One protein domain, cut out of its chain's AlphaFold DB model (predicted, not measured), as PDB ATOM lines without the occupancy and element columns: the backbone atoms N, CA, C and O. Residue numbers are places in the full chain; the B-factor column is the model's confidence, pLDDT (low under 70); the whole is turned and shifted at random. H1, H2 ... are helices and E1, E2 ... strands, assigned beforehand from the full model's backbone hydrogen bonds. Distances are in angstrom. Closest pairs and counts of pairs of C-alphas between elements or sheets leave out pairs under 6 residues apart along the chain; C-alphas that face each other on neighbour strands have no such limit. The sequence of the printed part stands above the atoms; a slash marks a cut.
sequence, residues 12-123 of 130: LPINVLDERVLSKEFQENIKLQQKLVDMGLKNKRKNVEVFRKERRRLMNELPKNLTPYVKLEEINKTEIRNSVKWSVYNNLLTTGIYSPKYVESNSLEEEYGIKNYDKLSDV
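AT A GLANCE: This is residues 12 to 123 of the 130 residues of an uncharacterized protein of Fusobacterium mortiferum (UniProt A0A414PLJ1). A two-stranded antiparallel ribbon, E1 beside E2, bridges two helical ends: past one end lie the short helices H1 and H2 and the helical hairpin H3 and H4, and past the other the small helices H5 and H6. A long stretch with no named element, residues 60 to 90, loops back from the hairpin to the ribbon. The printed part has 112 residues, with six named helices and two named strands in the order E1, H1, H2, H3, H4, E2, H5, H6; the class is mixed, helices and strands. It is loose, with a radius of gyration of the C-alphas of 16.6 A and spans of 45 by 35 by 23 A.

HOW THE PARTS SIT: Begin with the sheet, where E1, residues 12 to 17, and E2, residues 91 to 98, are antiparallel neighbours at 166 degrees. Look for N 14 and O 95 at 2.8 A and N 97 and O 12 at 2.8 A, both within hydrogen-bond range. After E1 come H1, residues 19 to 22, and H2, residues 24 to 27, which are close but not clearly touching; their closest C-alphas, of Arg 20 and Phe 26, are 6.7 A apart. H2 and H3, residues 30 to 43, only just touch, only at the corner by their link, with 3 pairs of C-alphas within 8 A; the closest are those of Phe 26 and Leu 32, 7.5 A, and H3 touches with residues 32 to 33 alone. H3 and H4, residues 48 to 59, form a helical hairpin: they touch at a shallow tilt of 7 degrees, opposite ways, with the closest C-alphas, of Asn 43 and Phe 51, 5.9 A apart. H3 is apart from both strands. Past E2, H5, residues 100 to 105, and H6, residues 109 to 112, are close but not clearly touching; their closest C-alphas, of Val 103 and Glu 109, are 5.8 A apart. Every O i to N i+4 pair is within hydrogen-bond range in H3, H4 and H5, while H1, H2 and H6 are too short for such a pair.

IN THESE COORDINATES: Find C-alpha 12 at (277.918, 387.024, 335.648); from there E1 runs 16.0 A to C-alpha 17. E2 runs 19.4 A from C-alpha 91 at (269.317, 381.449, 347.782). H3 measures 19.9 A and H4 16.3 A. H6 ends at C-alpha 112, at (276.489, 397.737, 341.768).

THE WHOLE: The two C-alphas farthest apart, of Pro 63 and Ser 105, are 47.1 A apart. The printed part has no cut. The link from H4 to E2 is long, with 31 residues. Mean pLDDT of the printed part is 86.1; residues 43 to 46 and 81 to 83 are under 70.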
ATOM      1  N   LEU A  12     277.834 388.341 335.012       85.81
ATOM      2  CA  LEU A  12     277.918 387.024 335.648       85.81
ATOM      3  C   LEU A  12     277.226 387.017 337.017       85.81
ATOM      4  O   LEU A  12     277.811 387.478 337.997       85.81
ATOM      5  N   PRO A  13     276.002 386.477 337.120       82.12
ATOM      6  CA  PRO A  13     275.364 386.262 338.410       82.12
ATOM      7  C   PRO A  13     275.984 385.053 339.126       82.12
ATOM      8  O   PRO A  13     276.129 383.973 338.553       82.12
ATOM      9  N   ILE A  14     276.296 385.215 340.408       84.31
ATOM     10  CA  ILE A  14     276.769 384.163 341.310       84.31
ATOM     11  C   ILE A  14     275.723 383.973 342.400       84.31
ATOM     12  O   ILE A  14     275.366 384.919 343.097       84.31
ATOM     13  N   ASN A  15     275.251 382.738 342.558       83.75
ATOM     14  CA  ASN A  15     274.269 382.364 343.572       83.75
ATOM     15  C   ASN A  15     274.842 381.223 344.413       83.75
ATOM     16  O   ASN A  15     275.323 380.226 343.875       83.75
ATOM     17  N   VAL A  16     274.780 381.371 345.732       85.81
ATOM     18  CA  VAL A  16     275.135 380.338 346.704       85.81
ATOM     19  C   VAL A  16     273.843 379.743 347.230       85.81
ATOM     20  O   VAL A  16     272.982 380.457 347.742       85.81
ATOM     21  N   LEU A  17     273.718 378.431 347.107       85.50
ATOM     22  CA  LEU A  17     272.543 377.669 347.496       85.50
ATOM     23  C   LEU A  17     272.942 376.578 348.486       85.50
ATOM     24  O   LEU A  17     274.081 376.121 348.523       85.50
ATOM     25  N   ASP A  18     271.975 376.155 349.283       89.00
ATOM     26  CA  ASP A  18     272.102 374.998 350.161       89.00
ATOM     27  C   ASP A  18     271.887 373.726 349.341       89.00
ATOM     28  O   ASP A  18     270.796 373.537 348.815       89.00
ATOM     29  N   GLU A  19     272.889 372.855 349.222       91.25
ATOM     30  CA  GLU A  19     272.832 371.678 348.336       91.25
ATOM     31  C   GLU A  19     271.624 370.768 348.589       91.25
ATOM     32  O   GLU A  19     271.141 370.101 347.675       91.25
ATOM     33  N   ARG A  20     271.077 370.786 349.812       93.44
ATOM     34  CA  ARG A  20     269.909 369.988 350.196       93.44
ATOM     35  C   ARG A  20     268.687 370.298 349.342       93.44
ATOM     36  O   ARG A  20     267.833 369.434 349.185       93.44
ATOM     37  N   VAL A  21     268.604 371.496 348.757       92.38
ATOM     38  CA  VAL A  21     267.510 371.844 347.840       92.38
ATOM     39  C   VAL A  21     267.510 370.981 346.578       92.38
ATOM     40  O   VAL A  21     266.492 370.892 345.909       92.38
ATOM     41  N   LEU A  22     268.629 370.341 346.234       92.31
ATOM     42  CA  LEU A  22     268.752 369.467 345.068       92.31
ATOM     43  C   LEU A  22     268.300 368.030 345.357       92.31
ATOM     44  O   LEU A  22     268.278 367.203 344.443       92.31
ATOM     45  N   SER A  23     267.967 367.707 346.610       94.94
ATOM     46  CA  SER A  23     267.617 366.346 347.002       94.94
ATOM     47  C   SER A  23     266.154 366.012 346.742       94.94
ATOM     48  O   SER A  23     265.280 366.884 346.735       94.94
ATOM     49  N   LYS A  24     265.870 364.717 346.597       96.12
ATOM     50  CA  LYS A  24     264.506 364.203 346.433       96.12
ATOM     51  C   LYS A  24     263.619 364.587 347.618       96.12
ATOM     52  O   LYS A  24     262.498 365.050 347.444       96.12
ATOM     53  N   GLU A  25     264.150 364.448 348.830       97.06
ATOM     54  CA  GLU A  25     263.441 364.711 350.085       97.06
ATOM     55  C   GLU A  25     263.048 366.178 350.237       97.06
ATOM     56  O   GLU A  25     262.045 366.475 350.882       97.06
ATOM     57  N   PHE A  26     263.810 367.100 349.649       95.44
ATOM     58  CA  PHE A  26     263.398 368.493 349.564       95.44
ATOM     59  C   PHE A  26     262.387 368.713 348.437       95.44
ATOM     60  O   PHE A  26     261.343 369.325 348.668       95.44
ATOM     61  N   GLN A  27     262.676 368.211 347.233       93.19
ATOM     62  CA  GLN A  27     261.887 368.462 346.020       93.19
ATOM     63  C   GLN A  27     260.465 367.883 346.092       93.19
ATOM     64  O   GLN A  27     259.532 368.482 345.566       93.19
ATOM     65  N   GLU A  28     260.270 366.781 346.817       95.31
ATOM     66  CA  GLU A  28     258.953 366.164 347.027       95.31
ATOM     67  C   GLU A  28     258.231 366.680 348.288       95.31
ATOM     68  O   GLU A  28     257.037 366.439 348.476       95.31
ATOM     69  N   ASN A  29     258.912 367.430 349.163       95.88
ATOM     70  CA  ASN A  29     258.331 367.927 350.412       95.88
ATOM     71  C   ASN A  29     257.661 369.294 350.233       95.88
ATOM     72  O   ASN A  29     258.124 370.325 350.727       95.88
ATOM     73  N   ILE A  30     256.503 369.279 349.573       94.88
ATOM     74  CA  ILE A  30     255.693 370.475 349.281       94.88
ATOM     75  C   ILE A  30     255.356 371.274 350.549       94.88
ATOM     76  O   ILE A  30     255.344 372.505 350.541       94.88
ATOM     77  N   LYS A  31     255.135 370.594 351.681       95.69
ATOM     78  CA  LYS A  31     254.840 371.256 352.959       95.69
ATOM     79  C   LYS A  31     256.030 372.076 353.460       95.69
ATOM     80  O   LYS A  31     255.838 373.195 353.927       95.69
ATOM     81  N   LEU A  32     257.242 371.527 353.396       94.94
ATOM     82  CA  LEU A  32     258.464 372.244 353.762       94.94
ATOM     83  C   LEU A  32     258.706 373.428 352.824       94.94
ATOM     84  O   LEU A  32     258.967 374.532 353.298       94.94
ATOM     85  N   GLN A  33     258.560 373.209 351.518       93.25
ATOM     86  CA  GLN A  33     258.695 374.249 350.499       93.25
ATOM     87  C   GLN A  33     257.753 375.428 350.776       93.25
ATOM     88  O   GLN A  33     258.209 376.566 350.874       93.25
ATOM     89  N   GLN A  34     256.465 375.161 351.014       92.50
ATOM     90  CA  GLN A  34     255.492 376.211 351.320       92.50
ATOM     91  C   GLN A  34     255.837 376.963 352.613       92.50
ATOM     92  O   GLN A  34     255.791 378.191 352.636       92.50
ATOM     93  N   LYS A  35     256.254 376.256 353.678       92.06
ATOM     94  CA  LYS A  35     256.699 376.903 354.925       92.06
ATOM     95  C   LYS A  35     257.871 377.861 354.681       92.06
ATOM     96  O   LYS A  35     257.902 378.925 355.295       92.06
ATOM     97  N   LEU A  36     258.832 377.484 353.833       89.12
ATOM     98  CA  LEU A  36     259.991 378.320 353.500       89.12
ATOM     99  C   LEU A  36     259.563 379.585 352.744       89.12
ATOM    100  O   LEU A  36     259.981 380.675 353.134       89.12
ATOM    101  N   VAL A  37     258.678 379.457 351.749       87.69
ATOM    102  CA  VAL A  37     258.119 380.609 351.015       87.69
ATOM    103  C   VAL A  37     257.352 381.539 351.951       87.69
ATOM    104  O   VAL A  37     257.650 382.731 352.011       87.69
ATOM    105  N   ASP A  38     256.409 381.007 352.731       88.31
ATOM    106  CA  ASP A  38     255.585 381.803 353.648       88.31
ATOM    107  C   ASP A  38     256.443 382.556 354.672       88.31
ATOM    108  O   ASP A  38     256.157 383.699 355.033       88.31
ATOM    109  N   MET A  39     257.501 381.908 355.160       85.31
ATOM    110  CA  MET A  39     258.439 382.476 356.122       85.31
ATOM    111  C   MET A  39     259.295 383.584 355.493       85.31
ATOM    112  O   MET A  39     259.446 384.638 356.118       85.31
ATOM    113  N   GLY A  40     259.774 383.393 354.257       79.31
ATOM    114  CA  GLY A  40     260.450 384.433 353.474       79.31
ATOM    115  C   GLY A  40     259.560 385.658 353.270       79.31
ATOM    116  O   GLY A  40     259.941 386.767 353.647       79.31
ATOM    117  N   LEU A  41     258.320 385.448 352.814       80.75
ATOM    118  CA  LEU A  41     257.338 386.518 352.604       80.75
ATOM    119  C   LEU A  41     257.013 387.293 353.894       80.75
ATOM    120  O   LEU A  41     256.862 388.515 353.860       80.75
ATOM    121  N   LYS A  42     256.919 386.612 355.045       78.62
ATOM    122  CA  LYS A  42     256.588 387.239 356.339       78.62
ATOM    123  C   LYS A  42     257.745 388.025 356.957       78.62
ATOM    124  O   LYS A  42     257.504 389.076 357.556       78.62
ATOM    125  N   ASN A  43     258.976 387.514 356.862       67.88
ATOM    126  CA  ASN A  43     260.098 387.988 357.683       67.88
ATOM    127  C   ASN A  43     261.183 388.762 356.919       67.88
ATOM    128  O   ASN A  43     261.899 389.536 357.561       67.88
ATOM    129  N   LYS A  44     261.300 388.626 355.586       60.69
ATOM    130  CA  LYS A  44     262.445 389.154 354.812       60.69
ATOM    131  C   LYS A  44     262.710 390.644 355.018       60.69
ATOM    132  O   LYS A  44     263.857 391.050 355.141       60.69
ATOM    133  N   ARG A  45     261.663 391.471 355.089       56.66
ATOM    134  CA  ARG A  45     261.812 392.933 355.241       56.66
ATOM    135  C   ARG A  45     261.917 393.404 356.693       56.66
ATOM    136  O   ARG A  45     262.051 394.600 356.922       56.66
ATOM    137  N   LYS A  46     261.782 392.501 357.670       63.22
ATOM    138  CA  LYS A  46     261.600 392.867 359.084       63.22
ATOM    139  C   LYS A  46     262.734 392.394 359.985       63.22
ATOM    140  O   LYS A  46     263.099 393.132 360.892       63.22
ATOM    141  N   ASN A  47     263.275 391.186 359.775       78.88
ATOM    142  CA  ASN A  47     264.374 390.667 360.594       78.88
ATOM    143  C   ASN A  47     265.106 389.489 359.916       78.88
ATOM    144  O   ASN A  47     264.620 388.355 359.918       78.88
ATOM    145  N   VAL A  48     266.294 389.759 359.371       75.88
ATOM    146  CA  VAL A  48     267.117 388.770 358.654       75.88
ATOM    147  C   VAL A  48     267.611 387.628 359.554       75.88
ATOM    148  O   VAL A  48     267.625 386.469 359.145       75.88
ATOM    149  N   GLU A  49     267.928 387.911 360.816       82.19
ATOM    150  CA  GLU A  49     268.416 386.898 361.760       82.19
ATOM    151  C   GLU A  49     267.322 385.889 362.129       82.19
ATOM    152  O   GLU A  49     267.564 384.680 362.199       82.19
ATOM    153  N   VAL A  50     266.082 386.362 362.291       83.94
ATOM    154  CA  VAL A  50     264.918 385.487 362.500       83.94
ATOM    155  C   VAL A  50     264.691 384.600 361.278       83.94
ATOM    156  O   VAL A  50     264.491 383.393 361.430       83.94
ATOM    157  N   PHE A  51     264.783 385.173 360.075       82.06
ATOM    158  CA  PHE A  51     264.675 384.426 358.824       82.06
ATOM    159  C   PHE A  51     265.725 383.300 358.748       82.06
ATOM    160  O   PHE A  51     265.371 382.134 358.553       82.06
ATOM    161  N   ARG A  52     267.004 383.612 358.999       83.38
ATOM    162  CA  ARG A  52     268.107 382.632 359.015       83.38
ATOM    163  C   ARG A  52     267.863 381.501 360.011       83.38
ATOM    164  O   ARG A  52     268.082 380.329 359.690       83.38
ATOM    165  N   LYS A  53     267.417 381.842 361.226       87.81
ATOM    166  CA  LYS A  53     267.152 380.873 362.297       87.81
ATOM    167  C   LYS A  53     266.024 379.914 361.920       87.81
ATOM    168  O   LYS A  53     266.204 378.700 362.028       87.81
ATOM    169  N   GLU A  54     264.897 380.436 361.441       88.12
ATOM    170  CA  GLU A  54     263.757 379.603 361.043       88.12
ATOM    171  C   GLU A  54     264.063 378.765 359.806       88.12
ATOM    172  O   GLU A  54     263.768 377.570 359.800       88.12
ATOM    173  N   ARG A  55     264.737 379.333 358.797       88.81
ATOM    174  CA  ARG A  55     265.210 378.571 357.634       88.81
ATOM    175  C   ARG A  55     266.052 377.377 358.075       88.81
ATOM    176  O   ARG A  55     265.803 376.256 357.644       88.81
ATOM    177  N   ARG A  56     267.036 377.597 358.954       90.56
ATOM    178  CA  ARG A  56     267.907 376.527 359.462       90.56
ATOM    179  C   ARG A  56     267.103 375.447 360.184       90.56
ATOM    180  O   ARG A  56     267.338 374.268 359.944       90.56
ATOM    181  N   ARG A  57     266.147 375.841 361.032       93.69
ATOM    182  CA  ARG A  57     265.259 374.906 361.740       93.69
ATOM    183  C   ARG A  57     264.454 374.050 360.758       93.69
ATOM    184  O   ARG A  57     264.431 372.837 360.913       93.69
ATOM    185  N   LEU A  58     263.845 374.675 359.750       93.31
ATOM    186  CA  LEU A  58     263.043 374.009 358.720       93.31
ATOM    187  C   LEU A  58     263.877 373.053 357.863       93.31
ATOM    188  O   LEU A  58     263.499 371.902 357.683       93.31
ATOM    189  N   MET A  59     265.040 373.491 357.380       92.62
ATOM    190  CA  MET A  59     265.918 372.645 356.565       92.62
ATOM    191  C   MET A  59     266.500 371.459 357.350       92.62
ATOM    192  O   MET A  59     266.866 370.450 356.755       92.62
ATOM    193  N   ASN A  60     266.573 371.554 358.680       94.94
ATOM    194  CA  ASN A  60     266.964 370.446 359.553       94.94
ATOM    195  C   ASN A  60     265.824 369.439 359.812       94.94
ATOM    196  O   ASN A  60     266.068 368.429 360.465       94.94
ATOM    197  N   GLU A  61     264.604 369.687 359.315       94.88
ATOM    198  CA  GLU A  61     263.529 368.678 359.275       94.88
ATOM    199  C   GLU A  61     263.820 367.592 358.213       94.88
ATOM    200  O   GLU A  61     263.234 366.511 358.268       94.88
ATOM    201  N   LEU A  62     264.726 367.855 357.260       95.88
ATOM    202  CA  LEU A  62     265.182 366.869 356.277       95.88
ATOM    203  C   LEU A  62     266.045 365.776 356.933       95.88
ATOM    204  O   LEU A  62     266.773 366.052 357.894       95.88
ATOM    205  N   PRO A  63     266.016 364.536 356.411       95.12
ATOM    206  CA  PRO A  63     266.878 363.474 356.909       95.12
ATOM    207  C   PRO A  63     268.357 363.789 356.656       95.12
ATOM    208  O   PRO A  63     268.715 364.553 355.764       95.12
ATOM    209  N   LYS A  64     269.239 363.165 357.445       92.38
ATOM    210  CA  LYS A  64     270.695 363.334 357.296       92.38
ATOM    211  C   LYS A  64     271.223 362.767 355.977       92.38
ATOM    212  O   LYS A  64     272.160 363.319 355.414       92.38
ATOM    213  N   ASN A  65     270.632 361.665 355.520       95.12
ATOM    214  CA  ASN A  65     270.978 361.029 354.258       95.12
ATOM    215  C   ASN A  65     269.991 361.514 353.206       95.12
ATOM    216  O   ASN A  65     268.784 361.343 353.378       95.12
ATOM    217  N   LEU A  66     270.519 362.125 352.154       96.44
ATOM    218  CA  LEU A  66     269.741 362.746 351.094       96.44
ATOM    219  C   LEU A  66     269.979 362.019 349.782       96.44
ATOM    220  O   LEU A  66     271.104 361.624 349.471       96.44
ATOM    221  N   THR A  67     268.913 361.869 349.008       96.75
ATOM    222  CA  THR A  67     268.962 361.225 347.702       96.75
ATOM    223  C   THR A  67     269.197 362.288 346.628       96.75
ATOM    224  O   THR A  67     268.376 363.206 346.517       96.75
ATOM    225  N   PRO A  68     270.269 362.192 345.815       94.00
ATOM    226  CA  PRO A  68     270.460 363.078 344.669       94.00
ATOM    227  C   PRO A  68     269.251 363.024 343.730       94.00
ATOM    228  O   PRO A  68     268.760 361.937 343.421       94.00
ATOM    229  N   TYR A  69     268.764 364.183 343.286       94.12
ATOM    230  CA  TYR A  69     267.572 364.260 342.440       94.12
ATOM    231  C   TYR A  69     267.736 365.268 341.307       94.12
ATOM    232  O   TYR A  69     267.747 364.879 340.143       94.12
ATOM    233  N   VAL A  70     267.936 366.546 341.635       89.56
ATOM    234  CA  VAL A  70     268.236 367.582 340.639       89.56
ATOM    235  C   VAL A  70     269.730 367.570 340.355       89.56
ATOM    236  O   VAL A  70     270.540 367.743 341.267       89.56
ATOM    237  N   LYS A  71     270.103 367.405 339.087       89.62
ATOM    238  CA  LYS A  71     271.500 367.495 338.662       89.62
ATOM    239  C   LYS A  71     271.849 368.919 338.254       89.62
ATOM    240  O   LYS A  71     271.136 369.529 337.461       89.62
ATOM    241  N   LEU A  72     272.954 369.454 338.773       84.12
ATOM    242  CA  LEU A  72     273.372 370.839 338.520       84.12
ATOM    243  C   LEU A  72     273.603 371.125 337.030       84.12
ATOM    244  O   LEU A  72     273.347 372.233 336.562       84.12
ATOM    245  N   GLU A  73     274.084 370.136 336.284       86.94
ATOM    246  CA  GLU A  73     274.315 370.205 334.844       86.94
ATOM    247  C   GLU A  73     273.025 370.294 334.018       86.94
ATOM    248  O   GLU A  73     273.055 370.825 332.911       86.94
ATOM    249  N   GLU A  74     271.897 369.833 334.565       87.31
ATOM    250  CA  GLU A  74     270.580 369.881 333.917       87.31
ATOM    251  C   GLU A  74     269.856 371.212 334.183       87.31
ATOM    252  O   GLU A  74     268.842 371.517 333.556       87.31
ATOM    253  N   ILE A  75     270.380 372.042 335.091       85.19
ATOM    254  CA  ILE A  75     269.777 373.327 335.439       85.19
ATOM    255  C   ILE A  75     270.035 374.336 334.325       85.19
ATOM    256  O   ILE A  75     271.179 374.633 333.971       85.19
ATOM    257  N   ASN A  76     268.958 374.945 333.828       83.31
ATOM    258  CA  ASN A  76     269.057 376.067 332.910       83.31
ATOM    259  C   ASN A  76     269.672 377.286 333.618       83.31
ATOM    260  O   ASN A  76     268.992 378.063 334.288       83.31
ATOM    261  N   LYS A  77     270.980 377.480 333.439       78.62
ATOM    262  CA  LYS A  77     271.740 378.559 334.092       78.62
ATOM    263  C   LYS A  77     271.274 379.958 333.686       78.62
ATOM    264  O   LYS A  77     271.511 380.904 334.426       78.62
ATOM    265  N   THR A  78     270.583 380.098 332.552       75.88
ATOM    266  CA  THR A  78     270.027 381.394 332.121       75.88
ATOM    267  C   THR A  78     268.875 381.875 333.012       75.88
ATOM    268  O   THR A  78     268.616 383.077 333.074       75.88
ATOM    269  N   GLU A  79     268.231 380.961 333.746       71.69
ATOM    270  CA  GLU A  79     267.165 381.258 334.714       71.69
ATOM    271  C   GLU A  79     267.704 381.665 336.090       71.69
ATOM    272  O   GLU A  79     266.945 382.110 336.949       71.69
ATOM    273  N   ILE A  80     269.013 381.532 336.311       74.50
ATOM    274  CA  ILE A  80     269.658 381.891 337.569       74.50
ATOM    275  C   ILE A  80     269.900 383.408 337.564       74.50
ATOM    276  O   ILE A  80     270.968 383.892 337.190       74.50
ATOM    277  N   ARG A  81     268.877 384.173 337.955       65.12
ATOM    278  CA  ARG A  81     268.949 385.631 338.136       65.12
ATOM    279  C   ARG A  81     268.371 386.019 339.488       65.12
ATOM    280  O   ARG A  81     267.164 385.906 339.660       65.12
ATOM    281  N   ASN A  82     269.209 386.521 340.396       59.66
ATOM    282  CA  ASN A  82     268.882 387.029 341.744       59.66
ATOM    283  C   ASN A  82     268.235 386.011 342.717       59.66
ATOM    284  O   ASN A  82     268.685 385.882 343.855       59.66
ATOM    285  N   SER A  83     267.244 385.242 342.258       64.44
ATOM    286  CA  SER A  83     266.532 384.159 342.938       64.44
ATOM    287  C   SER A  83     266.246 383.005 341.969       64.44
ATOM    288  O   SER A  83     266.189 383.208 340.754       64.44
ATOM    289  N   VAL A  84     266.060 381.782 342.479       72.31
ATOM    290  CA  VAL A  84     265.875 380.611 341.610       72.31
ATOM    291  C   VAL A  84     264.644 379.795 342.000       72.31
ATOM    292  O   VAL A  84     264.577 379.238 343.096       72.31
ATOM    293  N   LYS A  85     263.660 379.690 341.092       75.81
ATOM    294  CA  LYS A  85     262.352 379.059 341.366       75.81
ATOM    295  C   LYS A  85     262.453 377.594 341.791       75.81
ATOM    296  O   LYS A  85     261.779 377.203 342.737       75.81
ATOM    297  N   TRP A  86     263.308 376.797 341.144       76.56
ATOM    298  CA  TRP A  86     263.482 375.373 341.483       76.56
ATOM    299  C   TRP A  86     264.106 375.155 342.868       76.56
ATOM    300  O   TRP A  86     263.923 374.103 343.474       76.56
ATOM    301  N   SER A  87     264.798 376.164 343.408       79.75
ATOM    302  CA  SER A  87     265.282 376.150 344.793       79.75
ATOM    303  C   SER A  87     264.203 376.573 345.793       79.75
ATOM    304  O   SER A  87     264.468 376.685 346.986       79.75
ATOM    305  N   VAL A  88     262.985 376.871 345.329       82.94
ATOM    306  CA  VAL A  88     261.933 377.498 346.141       82.94
ATOM    307  C   VAL A  88     262.464 378.786 346.772       82.94
ATOM    308  O   VAL A  88     262.288 379.051 347.956       82.94
ATOM    309  N   TYR A  89     263.191 379.553 345.957       76.50
ATOM    310  CA  TYR A  89     263.824 380.812 346.326       76.50
ATOM    311  C   TYR A  89     264.894 380.699 347.440       76.50
ATOM    312  O   TYR A  89     265.329 381.725 347.941       76.50
ATOM    313  N   ASN A  90     265.396 379.496 347.779       75.50
ATOM    314  CA  ASN A  90     266.409 379.224 348.827       75.50
ATOM    315  C   ASN A  90     267.845 379.660 348.517       75.50
ATOM    316  O   ASN A  90     268.803 378.985 348.911       75.50
ATOM    317  N   ASN A  91     268.012 380.824 347.907       79.06
ATOM    318  CA  ASN A  91     269.317 381.449 347.782       79.06
ATOM    319  C   ASN A  91     269.832 381.885 349.156       79.06
ATOM    320  O   ASN A  91     269.143 382.552 349.927       79.06
ATOM    321  N   LEU A  92     271.058 381.475 349.469       80.44
ATOM    322  CA  LEU A  92     271.781 381.922 350.653       80.44
ATOM    323  C   LEU A  92     272.480 383.246 350.378       80.44
ATOM    324  O   LEU A  92     272.442 384.135 351.207       80.44
ATOM    325  N   LEU A  93     273.141 383.374 349.232       81.00
ATOM    326  CA  LEU A  93     273.842 384.598 348.864       81.00
ATOM    327  C   LEU A  93     273.734 384.802 347.363       81.00
ATOM    328  O   LEU A  93     273.885 383.844 346.606       81.00
ATOM    329  N   THR A  94     273.572 386.051 346.943       80.31
ATOM    330  CA  THR A  94     273.657 386.419 345.532       80.31
ATOM    331  C   THR A  94     274.609 387.594 345.349       80.31
ATOM    332  O   THR A  94     274.673 388.501 346.179       80.31
ATOM    333  N   THR A  95     275.402 387.569 344.283       83.31
ATOM    334  CA  THR A  95     276.224 388.705 343.856       83.31
ATOM    335  C   THR A  95     276.359 388.714 342.339       83.31
ATOM    336  O   THR A  95     276.332 387.663 341.701       83.31
ATOM    337  N   GLY A  96     276.494 389.901 341.759       84.19
ATOM    338  CA  GLY A  96     276.808 390.085 340.347       84.19
ATOM    339  C   GLY A  96     278.278 390.444 340.152       84.19
ATOM    340  O   GLY A  96     278.786 391.365 340.795       84.19
ATOM    341  N   ILE A  97     278.957 389.744 339.242       88.44
ATOM    342  CA  ILE A  97     280.250 390.170 338.695       88.44
ATOM    343  C   ILE A  97     280.006 390.803 337.328       88.44
ATOM    344  O   ILE A  97     279.721 390.105 336.351       88.44
ATOM    345  N   TYR A  98     280.096 392.129 337.273       89.06
ATOM    346  CA  TYR A  98     279.703 392.939 336.128       89.06
ATOM    347  C   TYR A  98     280.848 393.829 335.664       89.06
ATOM    348  O   TYR A  98     281.374 394.622 336.435       89.06
ATOM    349  N   SER A  99     281.222 393.739 334.390       91.62
ATOM    350  CA  SER A  99     282.236 394.644 333.826       91.62
ATOM    351  C   SER A  99     281.801 396.115 333.958       91.62
ATOM    352  O   SER A  99     280.606 396.374 333.791       91.62
ATOM    353  N   PRO A 100     282.731 397.079 334.114       92.06
ATOM    354  CA  PRO A 100     282.427 398.515 334.092       92.06
ATOM    355  C   PRO A 100     281.490 398.922 332.951       92.06
ATOM    356  O   PRO A 100     280.436 399.504 333.182       92.06
ATOM    357  N   LYS A 101     281.795 398.475 331.728       92.25
ATOM    358  CA  LYS A 101     280.987 398.750 330.536       92.25
ATOM    359  C   LYS A 101     279.555 398.221 330.639       92.25
ATOM    360  O   LYS A 101     278.645 398.863 330.123       92.25
ATOM    361  N   TYR A 102     279.341 397.057 331.263       91.12
ATOM    362  CA  TYR A 102     277.996 396.520 331.508       91.12
ATOM    363  C   TYR A 102     277.216 397.435 332.447       91.12
ATOM    364  O   TYR A 102     276.082 397.791 332.139       91.12
ATOM    365  N   VAL A 103     277.834 397.824 333.562       91.62
ATOM    366  CA  VAL A 103     277.213 398.697 334.562       91.62
ATOM    367  C   VAL A 103     276.834 400.038 333.931       91.62
ATOM    368  O   VAL A 103     275.672 400.425 333.995       91.62
ATOM    369  N   GLU A 104     277.776 400.673 333.231       92.81
ATOM    370  CA  GLU A 104     277.581 401.968 332.565       92.81
ATOM    371  C   GLU A 104     276.513 401.911 331.464       92.81
ATOM    372  O   GLU A 104     275.613 402.745 331.396       92.81
ATOM    373  N   SER A 105     276.560 400.885 330.607       93.38
ATOM    374  CA  SER A 105     275.619 400.761 329.483       93.38
ATOM    375  C   SER A 105     274.175 400.492 329.924       93.38
ATOM    376  O   SER A 105     273.264 400.671 329.119       93.38
ATOM    377  N   ASN A 106     273.963 400.032 331.162       91.75
ATOM    378  CA  ASN A 106     272.637 399.740 331.719       91.75
ATOM    379  C   ASN A 106     272.233 400.709 332.843       91.75
ATOM    380  O   ASN A 106     271.185 400.501 333.451       91.75
ATOM    381  N   SER A 107     273.034 401.745 333.113       93.38
ATOM    382  CA  SER A 107     272.790 402.726 334.180       93.38
ATOM    383  C   SER A 107     272.626 402.088 335.571       93.38
ATOM    384  O   SER A 107     271.672 402.367 336.298       93.38
ATOM    385  N   LEU A 108     273.527 401.159 335.910       88.38
ATOM    386  CA  LEU A 108     273.496 400.347 337.134       88.38
ATOM    387  C   LEU A 108     274.521 400.795 338.197       88.38
ATOM    388  O   LEU A 108     274.800 400.062 339.150       88.38
ATOM    389  N   GLU A 109     275.122 401.972 338.029       90.69
ATOM    390  CA  GLU A 109     276.218 402.479 338.859       90.69
ATOM    391  C   GLU A 109     275.803 402.647 340.321       90.69
ATOM    392  O   GLU A 109     276.595 402.350 341.213       90.69
ATOM    393  N   GLU A 110     274.564 403.072 340.576       85.94
ATOM    394  CA  GLU A 110     274.038 403.217 341.938       85.94
ATOM    395  C   GLU A 110     273.849 401.866 342.644       85.94
ATOM    396  O   GLU A 110     274.067 401.765 343.850       85.94
ATOM    397  N   GLU A 111     273.463 400.819 341.906       83.00
ATOM    398  CA  GLU A 111     273.146 399.503 342.477       83.00
ATOM    399  C   GLU A 111     274.403 398.651 342.703       83.00
ATOM    400  O   GLU A 111     274.551 398.022 343.752       83.00
ATOM    401  N   TYR A 112     275.329 398.638 341.739       82.56
ATOM    402  CA  TYR A 112     276.489 397.737 341.768       82.56
ATOM    403  C   TYR A 112     277.835 398.446 341.909       82.56
ATOM    404  O   TYR A 112     278.810 397.808 342.325       82.56
ATOM    405  N   GLY A 113     277.899 399.746 341.608       88.06
ATOM    406  CA  GLY A 113     279.147 400.491 341.472       88.06
ATOM    407  C   GLY A 113     279.980 400.050 340.264       88.06
ATOM    408  O   GLY A 113     279.834 398.946 339.738       88.06
ATOM    409  N   ILE A 114     280.905 400.908 339.835       90.31
ATOM    410  CA  ILE A 114     281.899 400.554 338.815       90.31
ATOM    411  C   ILE A 114     283.088 399.882 339.504       90.31
ATOM    412  O   ILE A 114     283.720 400.472 340.383       90.31
ATOM    413  N   LYS A 115     283.384 398.634 339.124       90.12
ATOM    414  CA  LYS A 115     284.393 397.790 339.778       90.12
ATOM    415  C   LYS A 115     285.237 397.045 338.751       90.12
ATOM    416  O   LYS A 115     284.708 396.520 337.775       90.12
ATOM    417  N   ASN A 116     286.537 396.947 339.022       89.25
ATOM    418  CA  ASN A 116     287.480 396.177 338.203       89.25
ATOM    419  C   ASN A 116     287.751 394.771 338.765       89.25
ATOM    420  O   ASN A 116     288.302 393.936 338.056       89.25
ATOM    421  N   TYR A 117     287.308 394.491 340.000       89.12
ATOM    422  CA  TYR A 117     287.499 393.214 340.701       89.12
ATOM    423  C   TYR A 117     288.970 392.855 340.962       89.12
ATOM    424  O   TYR A 117     289.331 391.682 341.023       89.12
ATOM    425  N   ASP A 118     289.808 393.868 341.192       91.06
ATOM    426  CA  ASP A 118     291.232 393.704 341.518       91.06
ATOM    427  C   ASP A 118     291.460 393.359 343.004       91.06
ATOM    428  O   ASP A 118     292.550 392.950 343.408       91.06
ATOM    429  N   LYS A 119     290.435 393.536 343.849       92.56
ATOM    430  CA  LYS A 119     290.486 393.296 345.298       92.56
ATOM    431  C   LYS A 119     289.221 392.604 345.799       92.56
ATOM    432  O   LYS A 119     288.126 392.829 345.297       92.56
ATOM    433  N   LEU A 120     289.355 391.817 346.869       86.50
ATOM    434  CA  LEU A 120     288.236 391.067 347.460       86.50
ATOM    435  C   LEU A 120     287.054 391.954 347.871       86.50
ATOM    436  O   LEU A 120     285.909 391.539 347.739       86.50
ATOM    437  N   SER A 121     287.318 393.182 348.331       86.62
ATOM    438  CA  SER A 121     286.269 394.128 348.735       86.62
ATOM    439  C   SER A 121     285.371 394.590 347.583       86.62
ATOM    440  O   SER A 121     284.336 395.196 347.839       86.62
ATOM    441  N   ASP A 122     285.757 394.346 346.328       87.44
ATOM    442  CA  ASP A 122     284.910 394.646 345.170       87.44
ATOM    443  C   ASP A 122     283.740 393.653 345.074       87.44
ATOM    444  O   ASP A 122     282.661 393.984 344.574       87.44
ATOM    445  N   VAL A 123     283.905 392.445 345.621       86.12
ATOM    446  CA  VAL A 123     282.829 391.461 345.706       86.12
ATOM    447  C   VAL A 123     282.003 391.736 346.955       86.12
ATOM    448  O   VAL A 123     282.398 391.450 348.083       86.12
TER     449      VAL A 123